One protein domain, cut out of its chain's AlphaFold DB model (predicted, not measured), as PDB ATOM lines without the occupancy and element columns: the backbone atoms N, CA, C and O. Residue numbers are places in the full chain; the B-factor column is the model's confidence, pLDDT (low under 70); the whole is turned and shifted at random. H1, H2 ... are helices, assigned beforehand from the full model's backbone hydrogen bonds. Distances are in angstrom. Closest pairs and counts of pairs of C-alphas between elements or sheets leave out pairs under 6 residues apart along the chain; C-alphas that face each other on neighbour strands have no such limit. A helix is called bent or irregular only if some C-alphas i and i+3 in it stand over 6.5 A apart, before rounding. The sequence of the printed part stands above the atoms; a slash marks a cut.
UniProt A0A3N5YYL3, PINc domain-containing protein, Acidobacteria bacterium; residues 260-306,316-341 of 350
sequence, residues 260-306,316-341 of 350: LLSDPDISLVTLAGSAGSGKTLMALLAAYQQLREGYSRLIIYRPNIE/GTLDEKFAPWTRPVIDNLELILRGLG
ATOM      1  N   LEU A 260     -18.515  23.820 -30.130       95.25
ATOM      2  CA  LEU A 260     -19.942  23.736 -29.803       95.25
ATOM      3  C   LEU A 260     -20.245  24.403 -28.459       95.25
ATOM      4  O   LEU A 260     -21.188  25.174 -28.357       95.25
ATOM      5  N   LEU A 261     -19.436  24.124 -27.433       94.44
ATOM      6  CA  LEU A 261     -19.617  24.691 -26.095       94.44
ATOM      7  C   LEU A 261     -19.447  26.210 -26.066       94.44
ATOM      8  O   LEU A 261     -20.054  26.856 -25.225       94.44
ATOM      9  N   SER A 262     -18.604  26.765 -26.938       91.06
ATOM     10  CA  SER A 262     -18.322  28.207 -27.015       91.06
ATOM     11  C   SER A 262     -19.267  28.957 -27.961       91.06
ATOM     12  O   SER A 262     -19.068  30.142 -28.202       91.06
ATOM     13  N   ASP A 263     -20.250  28.271 -28.542       91.62
ATOM     14  CA  ASP A 263     -21.187  28.859 -29.490       91.62
ATOM     15  C   ASP A 263     -22.436  29.375 -28.751       91.62
ATOM     16  O   ASP A 263     -23.194  28.561 -28.216       91.62
ATOM     17  N   PRO A 264     -22.675  30.700 -28.700       88.81
ATOM     18  CA  PRO A 264     -23.799  31.270 -27.957       88.81
ATOM     19  C   PRO A 264     -25.165  30.918 -28.563       88.81
ATOM     20  O   PRO A 264     -26.172  31.000 -27.861       88.81
ATOM     21  N   ASP A 265     -25.211  30.487 -29.827       90.38
ATOM     22  CA  ASP A 265     -26.452  30.077 -30.490       90.38
ATOM     23  C   ASP A 265     -26.890  28.658 -30.072       90.38
ATOM     24  O   ASP A 265     -27.969  28.197 -30.450       90.38
ATOM     25  N   ILE A 266     -26.064  27.933 -29.305       92.94
ATOM     26  CA  ILE A 266     -26.340  26.567 -28.852       92.94
ATOM     27  C   ILE A 266     -26.650  26.569 -27.353       92.94
ATOM     28  O   ILE A 266     -25.764  26.651 -26.509       92.94
ATOM     29  N   SER A 267     -27.926  26.404 -27.003       92.06
ATOM     30  CA  SER A 267     -28.368  26.452 -25.600       92.06
ATOM     31  C   SER A 267     -27.995  25.217 -24.772       92.06
ATOM     32  O   SER A 267     -27.965  25.288 -23.544       92.06
ATOM     33  N   LEU A 268     -27.761  24.070 -25.415       93.69
ATOM     34  CA  LEU A 268     -27.455  22.810 -24.741       93.69
ATOM     35  C   LEU A 268     -26.478  21.975 -25.566       93.69
ATOM     36  O   LEU A 268     -26.729  21.679 -26.732       93.69
ATOM     37  N   VAL A 269     -25.399  21.531 -24.920       94.12
ATOM     38  CA  VAL A 269     -24.416  20.613 -25.500       94.12
ATOM     39  C   VAL A 269     -24.295  19.383 -24.612       94.12
ATOM     40  O   VAL A 269     -23.988  19.485 -23.424       94.12
ATOM     41  N   THR A 270     -24.489  18.207 -25.204       92.00
ATOM     42  CA  THR A 270     -24.268  16.918 -24.543       92.00
ATOM     43  C   THR A 270     -22.936  16.344 -25.004       92.00
ATOM     44  O   THR A 270     -22.719  16.165 -26.198       92.00
ATOM     45  N   LEU A 271     -22.048  16.021 -24.062       91.44
ATOM     46  CA  LEU A 271     -20.760  15.392 -24.359       91.44
ATOM     47  C   LEU A 271     -20.736  13.947 -23.869       91.44
ATOM     48  O   LEU A 271     -20.851  13.683 -22.671       91.44
ATOM     49  N   ALA A 272     -20.504  13.020 -24.793       88.12
ATOM     50  CA  ALA A 272     -20.319  11.602 -24.517       88.12
ATOM     51  C   ALA A 272     -18.902  11.164 -24.922       88.12
ATOM     52  O   ALA A 272     -18.294  11.735 -25.822       88.12
ATOM     53  N   GLY A 273     -18.333  10.188 -24.215       84.56
ATOM     54  CA  GLY A 273     -16.979   9.694 -24.483       84.56
ATOM     55  C   GLY A 273     -16.386   8.950 -23.292       84.56
ATOM     56  O   GLY A 273     -16.845   9.121 -22.158       84.56
ATOM     57  N   SER A 274     -15.333   8.167 -23.523       81.19
ATOM     58  CA  SER A 274     -14.643   7.375 -22.492       81.19
ATOM     59  C   SER A 274     -14.122   8.223 -21.322       81.19
ATOM     60  O   SER A 274     -13.980   9.451 -21.417       81.19
ATOM     61  N   ALA A 275     -13.859   7.595 -20.175       81.31
ATOM     62  CA  ALA A 275     -13.220   8.272 -19.046       81.31
ATOM     63  C   ALA A 275     -11.849   8.842 -19.468       81.31
ATOM     64  O   ALA A 275     -11.129   8.223 -20.241       81.31
ATOM     65  N   GLY A 276     -11.509  10.047 -18.998       83.62
ATOM     66  CA  GLY A 276     -10.241  10.708 -19.343       83.62
ATOM     67  C   GLY A 276     -10.219  11.490 -20.666       83.62
ATOM     68  O   GLY A 276      -9.267  12.215 -20.911       83.62
ATOM     69  N   SER A 277     -11.285  11.459 -21.476       85.69
ATOM     70  CA  SER A 277     -11.380  12.204 -22.757       85.69
ATOM     71  C   SER A 277     -11.431  13.741 -22.643       85.69
ATOM     72  O   SER A 277     -11.497  14.432 -23.656       85.69
ATOM     73  N   GLY A 278     -11.409  14.299 -21.429       88.88
ATOM     74  CA  GLY A 278     -11.367  15.750 -21.213       88.88
ATOM     75  C   GLY A 278     -12.721  16.471 -21.260       88.88
ATOM     76  O   GLY A 278     -12.732  17.694 -21.225       88.88
ATOM     77  N   LYS A 279     -13.860  15.759 -21.275       92.56
ATOM     78  CA  LYS A 279     -15.219  16.355 -21.319       92.56
ATOM     79  C   LYS A 279     -15.427  17.484 -20.303       92.56
ATOM     80  O   LYS A 279     -15.790  18.596 -20.673       92.56
ATOM     81  N   THR A 280     -15.156  17.206 -19.025       91.88
ATOM     82  CA  THR A 280     -15.293  18.191 -17.942       91.88
ATOM     83  C   THR A 280     -14.317  19.349 -18.111       91.88
ATOM     84  O   THR A 280     -14.699  20.493 -17.912       91.88
ATOM     85  N   LEU A 281     -13.079  19.073 -18.528       91.25
ATOM     86  CA  LEU A 281     -12.074  20.108 -18.752       91.25
ATOM     87  C   LEU A 281     -12.482  21.056 -19.890       91.25
ATOM     88  O   LEU A 281     -12.390  22.266 -19.720       91.25
ATOM     89  N   MET A 282     -12.975  20.526 -21.015       92.12
ATOM     90  CA  MET A 282     -13.455  21.331 -22.147       92.12
ATOM     91  C   MET A 282     -14.677  22.172 -21.769       92.12
ATOM     92  O   MET A 282     -14.720  23.355 -22.096       92.12
ATOM     93  N   ALA A 283     -15.629  21.594 -21.028       93.69
ATOM     94  CA  ALA A 283     -16.790  22.323 -20.517       93.69
ATOM     95  C   ALA A 283     -16.381  23.486 -19.601       93.69
ATOM     96  O   ALA A 283     -16.867  24.602 -19.766       93.69
ATOM     97  N   LEU A 284     -15.443  23.254 -18.675       92.75
ATOM     98  CA  LEU A 284     -14.937  24.297 -17.780       92.75
ATOM     99  C   LEU A 284     -14.110  25.355 -18.519       92.75
ATOM    100  O   LEU A 284     -14.199  26.532 -18.181       92.75
ATOM    101  N   LEU A 285     -13.335  24.961 -19.533       90.62
ATOM    102  CA  LEU A 285     -12.562  25.885 -20.362       90.62
ATOM    103  C   LEU A 285     -13.482  26.841 -21.135       90.62
ATOM    104  O   LEU A 285     -13.271  28.053 -21.083       90.62
ATOM    105  N   ALA A 286     -14.509  26.309 -21.802       91.06
ATOM    106  CA  ALA A 286     -15.497  27.112 -22.523       91.06
ATOM    107  C   ALA A 286     -16.298  28.011 -21.568       91.06
ATOM    108  O   ALA A 286     -16.445  29.205 -21.818       91.06
ATOM    109  N   ALA A 287     -16.733  27.473 -20.423       91.81
ATOM    110  CA  ALA A 287     -17.427  28.249 -19.400       91.81
ATOM    111  C   ALA A 287     -16.571  29.410 -18.871       91.81
ATOM    112  O   ALA A 287     -17.057  30.529 -18.734       91.81
ATOM    113  N   TYR A 288     -15.285  29.173 -18.604       89.12
ATOM    114  CA  TYR A 288     -14.364  30.220 -18.167       89.12
ATOM    115  C   TYR A 288     -14.185  31.321 -19.223       89.12
ATOM    116  O   TYR A 288     -14.152  32.501 -18.878       89.12
ATOM    117  N   GLN A 289     -14.080  30.958 -20.504       86.94
ATOM    118  CA  GLN A 289     -13.999  31.933 -21.596       86.94
ATOM    119  C   GLN A 289     -15.270  32.787 -21.665       86.94
ATOM    120  O   GLN A 289     -15.173  34.011 -21.658       86.94
ATOM    121  N   GLN A 290     -16.445  32.166 -21.588       89.19
ATOM    122  CA  GLN A 290     -17.726  32.874 -21.582       89.19
ATOM    123  C   GLN A 290     -17.904  33.795 -20.365       89.19
ATOM    124  O   GLN A 290     -18.418  34.906 -20.501       89.19
ATOM    125  N   LEU A 291     -17.417  33.406 -19.180       90.06
ATOM    126  CA  LEU A 291     -17.384  34.305 -18.017       90.06
ATOM    127  C   LEU A 291     -16.599  35.595 -18.304       90.06
ATOM    128  O   LEU A 291     -16.977  36.666 -17.837       90.06
ATOM    129  N   ARG A 292     -15.522  35.519 -19.094       85.81
ATOM    130  CA  ARG A 292     -14.748  36.704 -19.502       85.81
ATOM    131  C   ARG A 292     -15.446  37.539 -20.572       85.81
ATOM    132  O   ARG A 292     -15.151  38.726 -20.680       85.81
ATOM    133  N   GLU A 293     -16.335  36.930 -21.345       85.56
ATOM    134  CA  GLU A 293     -17.086  37.571 -22.431       85.56
ATOM    135  C   GLU A 293     -18.407  38.204 -21.967       85.56
ATOM    136  O   GLU A 293     -19.075  38.866 -22.756       85.56
ATOM    137  N   GLY A 294     -18.766  38.073 -20.685       85.69
ATOM    138  CA  GLY A 294     -19.872  38.825 -20.081       85.69
ATOM    139  C   GLY A 294     -20.825  38.009 -19.211       85.69
ATOM    140  O   GLY A 294     -21.705  38.589 -18.574       85.69
ATOM    141  N   TYR A 295     -20.660  36.687 -19.129       89.75
ATOM    142  CA  TYR A 295     -21.452  35.884 -18.198       89.75
ATOM    143  C   TYR A 295     -21.038  36.165 -16.748       89.75
ATOM    144  O   TYR A 295     -19.862  36.148 -16.397       89.75
ATOM    145  N   SER A 296     -22.017  36.395 -15.871       91.56
ATOM    146  CA  SER A 296     -21.769  36.806 -14.480       91.56
ATOM    147  C   SER A 296     -21.560  35.644 -13.505       91.56
ATOM    148  O   SER A 296     -21.062  35.851 -12.396       91.56
ATOM    149  N   ARG A 297     -21.972  34.423 -13.870       91.00
ATOM    150  CA  ARG A 297     -21.943  33.262 -12.973       91.00
ATOM    151  C   ARG A 297     -21.838  31.948 -13.739       91.00
ATOM    152  O   ARG A 297     -22.545  31.739 -14.716       91.00
ATOM    153  N   LEU A 298     -21.014  31.038 -13.218       89.88
ATOM    154  CA  LEU A 298     -20.951  29.634 -13.616       89.88
ATOM    155  C   LEU A 298     -21.590  28.782 -12.520       89.88
ATOM    156  O   LEU A 298     -21.211  28.881 -11.353       89.88
ATOM    157  N   ILE A 299     -22.554  27.947 -12.898       91.31
ATOM    158  CA  ILE A 299     -23.204  26.987 -12.004       91.31
ATOM    159  C   ILE A 299     -22.797  25.589 -12.448       91.31
ATOM    160  O   ILE A 299     -22.928  25.240 -13.618       91.31
ATOM    161  N   ILE A 300     -22.305  24.785 -11.508       88.31
ATOM    162  CA  ILE A 300     -21.859  23.420 -11.770       88.31
ATOM    163  C   ILE A 300     -22.736  22.485 -10.956       88.31
ATOM    164  O   ILE A 300     -22.733  22.533  -9.728       88.31
ATOM    165  N   TYR A 301     -23.483  21.632 -11.651       85.62
ATOM    166  CA  TYR A 301     -24.309  20.609 -11.031       85.62
ATOM    167  C   TYR A 301     -23.640  19.243 -11.172       85.62
ATOM    168  O   TYR A 301     -23.312  18.809 -12.278       85.62
ATOM    169  N   ARG A 302     -23.450  18.551 -10.049       77.62
ATOM    170  CA  ARG A 302     -22.974  17.168 -10.010       77.62
ATOM    171  C   ARG A 302     -23.908  16.375  -9.094       77.62
ATOM    172  O   ARG A 302     -24.006  16.733  -7.924       77.62
ATOM    173  N   PRO A 303     -24.596  15.331  -9.586       68.88
ATOM    174  CA  PRO A 303     -25.454  14.529  -8.729       68.88
ATOM    175  C   PRO A 303     -24.598  13.768  -7.710       68.88
ATOM    176  O   PRO A 303     -23.575  13.170  -8.058       68.88
ATOM    177  N   ASN A 304     -25.033  13.783  -6.452       63.66
ATOM    178  CA  ASN A 304     -24.405  13.039  -5.364       63.66
ATOM    179  C   ASN A 304     -24.838  11.573  -5.452       63.66
ATOM    180  O   ASN A 304     -25.756  11.143  -4.764       63.66
ATOM    181  N   ILE A 305     -24.228  10.826  -6.369       59.62
ATOM    182  CA  ILE A 305     -24.472   9.389  -6.496       59.62
ATOM    183  C   ILE A 305     -23.463   8.677  -5.597       59.62
ATOM    184  O   ILE A 305     -22.264   8.664  -5.882       59.62
ATOM    185  N   GLU A 306     -23.951   8.126  -4.491       52.50
ATOM    186  CA  GLU A 306     -23.174   7.265  -3.604       52.50
ATOM    187  C   GLU A 306     -22.906   5.928  -4.309       52.50
ATOM    188  O   GLU A 306     -23.827   5.248  -4.757       52.50
ATOM    189  N   GLY A 316     -17.252  15.903  10.727       71.69
ATOM    190  CA  GLY A 316     -16.912  17.129  10.007       71.69
ATOM    191  C   GLY A 316     -18.114  17.961   9.575       71.69
ATOM    192  O   GLY A 316     -19.277  17.559   9.715       71.69
ATOM    193  N   THR A 317     -17.809  19.147   9.059       76.75
ATOM    194  CA  THR A 317     -18.775  20.096   8.497       76.75
ATOM    195  C   THR A 317     -19.387  19.570   7.200       76.75
ATOM    196  O   THR A 317     -18.893  18.629   6.577       76.75
ATOM    197  N   LEU A 318     -20.494  20.182   6.778       67.31
ATOM    198  CA  LEU A 318     -21.147  19.851   5.514       67.31
ATOM    199  C   LEU A 318     -20.161  20.019   4.340       67.31
ATOM    200  O   LEU A 318     -20.051  19.126   3.509       67.31
ATOM    201  N   ASP A 319     -19.349  21.077   4.343       70.25
ATOM    202  CA  ASP A 319     -18.337  21.327   3.311       70.25
ATOM    203  C   ASP A 319     -17.246  20.244   3.263       70.25
ATOM    204  O   ASP A 319     -16.913  19.756   2.184       70.25
ATOM    205  N   GLU A 320     -16.734  19.797   4.416       71.69
ATOM    206  CA  GLU A 320     -15.758  18.695   4.497       71.69
ATOM    207  C   GLU A 320     -16.339  17.384   3.954       71.69
ATOM    208  O   GLU A 320     -15.646  16.611   3.287       71.69
ATOM    209  N   LYS A 321     -17.641  17.174   4.168       69.62
ATOM    210  CA  LYS A 321     -18.396  16.046   3.617       69.62
ATOM    211  C   LYS A 321     -18.720  16.173   2.138       69.62
ATOM    212  O   LYS A 321     -19.151  15.179   1.589       69.62
ATOM    213  N   PHE A 322     -18.560  17.326   1.493       70.12
ATOM    214  CA  PHE A 322     -18.794  17.482   0.047       70.12
ATOM    215  C   PHE A 322     -17.510  17.753  -0.744       70.12
ATOM    216  O   PHE A 322     -17.490  17.588  -1.969       70.12
ATOM    217  N   ALA A 323     -16.413  18.090  -0.061       73.38
ATOM    218  CA  ALA A 323     -15.118  18.391  -0.662       73.38
ATOM    219  C   ALA A 323     -14.609  17.314  -1.649       73.38
ATOM    220  O   ALA A 323     -14.145  17.686  -2.731       73.38
ATOM    221  N   PRO A 324     -14.738  15.994  -1.388       74.38
ATOM    222  CA  PRO A 324     -14.305  14.976  -2.352       74.38
ATOM    223  C   PRO A 324     -15.022  15.041  -3.713       74.38
ATOM    224  O   PRO A 324     -14.418  14.769  -4.753       74.38
ATOM    225  N   TRP A 325     -16.299  15.431  -3.742       72.75
ATOM    226  CA  TRP A 325     -17.105  15.494  -4.967       72.75
ATOM    227  C   TRP A 325     -16.830  16.762  -5.779       72.75
ATOM    228  O   TRP A 325     -16.978  16.752  -7.005       72.75
ATOM    229  N   THR A 326     -16.404  17.842  -5.127       79.44
ATOM    230  CA  THR A 326     -16.075  19.114  -5.783       79.44
ATOM    231  C   THR A 326     -14.609  19.193  -6.207       79.44
ATOM    232  O   THR A 326     -14.297  19.885  -7.179       79.44
ATOM    233  N   ARG A 327     -13.711  18.424  -5.571       83.69
ATOM    234  CA  ARG A 327     -12.263  18.455  -5.837       83.69
ATOM    235  C   ARG A 327     -11.879  18.326  -7.322       83.69
ATOM    236  O   ARG A 327     -11.141  19.191  -7.786       83.69
ATOM    237  N   PRO A 328     -12.418  17.375  -8.118       85.06
ATOM    238  CA  PRO A 328     -12.043  17.259  -9.533       85.06
ATOM    239  C   PRO A 328     -12.412  18.483 -10.380       85.06
ATOM    240  O   PRO A 328     -11.776  18.764 -11.393       85.06
ATOM    241  N   VAL A 329     -13.465  19.207  -9.997       87.50
ATOM    242  CA  VAL A 329     -13.871  20.442 -10.677       87.50
ATOM    243  C   VAL A 329     -12.899  21.567 -10.329       87.50
ATOM    244  O   VAL A 329     -12.429  22.262 -11.227       87.50
ATOM    245  N   ILE A 330     -12.559  21.701  -9.045       86.81
ATOM    246  CA  ILE A 330     -11.607  22.703  -8.550       86.81
ATOM    247  C   ILE A 330     -10.230  22.497  -9.188       86.81
ATOM    248  O   ILE A 330      -9.664  23.452  -9.711       86.81
ATOM    249  N   ASP A 331      -9.727  21.262  -9.239       88.25
ATOM    250  CA  ASP A 331      -8.419  20.956  -9.836       88.25
ATOM    251  C   ASP A 331      -8.356  21.340 -11.326       88.25
ATOM    252  O   ASP A 331      -7.362  21.901 -11.788       88.25
ATOM    253  N   ASN A 332      -9.432  21.095 -12.087       89.94
ATOM    254  CA  ASN A 332      -9.509  21.510 -13.490       89.94
ATOM    255  C   ASN A 332      -9.546  23.040 -13.641       89.94
ATOM    256  O   ASN A 332      -8.892  23.579 -14.532       89.94
ATOM    257  N   LEU A 333     -10.277  23.750 -12.775       88.19
ATOM    258  CA  LEU A 333     -10.296  25.216 -12.771       88.19
ATOM    259  C   LEU A 333      -8.923  25.793 -12.411       88.19
ATOM    260  O   LEU A 333      -8.446  26.698 -13.094       88.19
ATOM    261  N   GLU A 334      -8.244  25.242 -11.403       88.19
ATOM    262  CA  GLU A 334      -6.870  25.620 -11.071       88.19
ATOM    263  C   GLU A 334      -5.926  25.396 -12.256       88.19
ATOM    264  O   GLU A 334      -5.098  26.259 -12.551       88.19
ATOM    265  N   LEU A 335      -6.054  24.269 -12.965       87.81
ATOM    266  CA  LEU A 335      -5.260  23.980 -14.156       87.81
ATOM    267  C   LEU A 335      -5.485  25.031 -15.253       87.81
ATOM    268  O   LEU A 335      -4.510  25.536 -15.814       87.81
ATOM    269  N   ILE A 336      -6.744  25.395 -15.527       86.94
ATOM    270  CA  ILE A 336      -7.108  26.440 -16.500       86.94
ATOM    271  C   ILE A 336      -6.467  27.778 -16.106       86.94
ATOM    272  O   ILE A 336      -5.810  28.416 -16.930       86.94
ATOM    273  N   LEU A 337      -6.581  28.176 -14.836       84.56
ATOM    274  CA  LEU A 337      -6.020  29.431 -14.328       84.56
ATOM    275  C   LEU A 337      -4.482  29.448 -14.375       84.56
ATOM    276  O   LEU A 337      -3.882  30.434 -14.807       84.56
ATOM    277  N   ARG A 338      -3.819  28.350 -13.987       81.25
ATOM    278  CA  ARG A 338      -2.348  28.221 -14.024       81.25
ATOM    279  C   ARG A 338      -1.803  28.211 -15.451       81.25
ATOM    280  O   ARG A 338      -0.767  28.825 -15.707       81.25
ATOM    281  N   GLY A 339      -2.497  27.539 -16.372       69.06
ATOM    282  CA  GLY A 339      -2.146  27.509 -17.794       69.06
ATOM    283  C   GLY A 339      -2.112  28.904 -18.424       69.06
ATOM    284  O   GLY A 339      -1.306  29.150 -19.316       69.06
ATOM    285  N   LEU A 340      -2.924  29.830 -17.904       61.25
ATOM    286  CA  LEU A 340      -2.986  31.232 -18.323       61.25
ATOM    287  C   LEU A 340      -2.021  32.141 -17.536       61.25
ATOM    288  O   LEU A 340      -1.527  33.129 -18.071       61.25
ATOM    289  N   GLY A 341      -1.699  31.808 -16.279       53.88
ATOM    290  CA  GLY A 341      -0.768  32.572 -15.433       53.88
ATOM    291  C   GLY A 341       0.691  32.563 -15.912       53.88
ATOM    292  O   GLY A 341       1.450  33.486 -15.620       53.88
TER     293      GLY A 341
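What this domain is: This is residues 260 to 306 and 316 to 341 of the 350 residues of the protein "PINc domain-containing protein" of Acidobacteria bacterium (UniProt A0A3N5YYL3). Two helices cross steeply, the later part of the long, kinked H2 packing on the earlier part of H1. A long loop, residues 260 to 278, leads into H1, and residues 294 to 306 run back from its end to a cut. The 73 printed residues hold two named helices, H1 then H2, and no named strand: all helix. The whole is only just loose, close to compact, with a radius of gyration of the C-alphas of 13.9 A and spans of 42 by 29 by 22 A.

Where its parts are: H1, residues 279 to 293, begins at C-alpha (-15.219, 16.355, -21.319) and is 21.3 A long. H2, residues 318 to 341, is 31.9 A long and ends at C-alpha (-0.768, 32.572, -15.433). H2 has a kink of 67 degrees near residue 325 and is irregular: C-alphas 321 and 324 are 7.3 A apart.

How they stand to each other: H1 touches H2 with residues 280 to 285 alone, and H2 touches H1 with residues 329 to 336 alone. Their closest C-alphas, of Leu 281 and Asn 332, are 6.0 A apart. They run the same way at a steep tilt of 67 degrees. Every O i to N i+4 pair is within hydrogen-bond range in H1, and 16 of 20 in H2.

The domain as a whole: The C-alphas of Asp 265 and Gly 316 are farthest apart, 43.6 A. Residues 272 to 277 stand free, as do 316 to 321, of which 318 to 321 belong to H2. Residues 307 to 315 are not printed; C-alphas 306 and 316 are 17.9 A apart. The pLDDT is under 70 at residues 303 to 306, 318, 321 and 339 to 341.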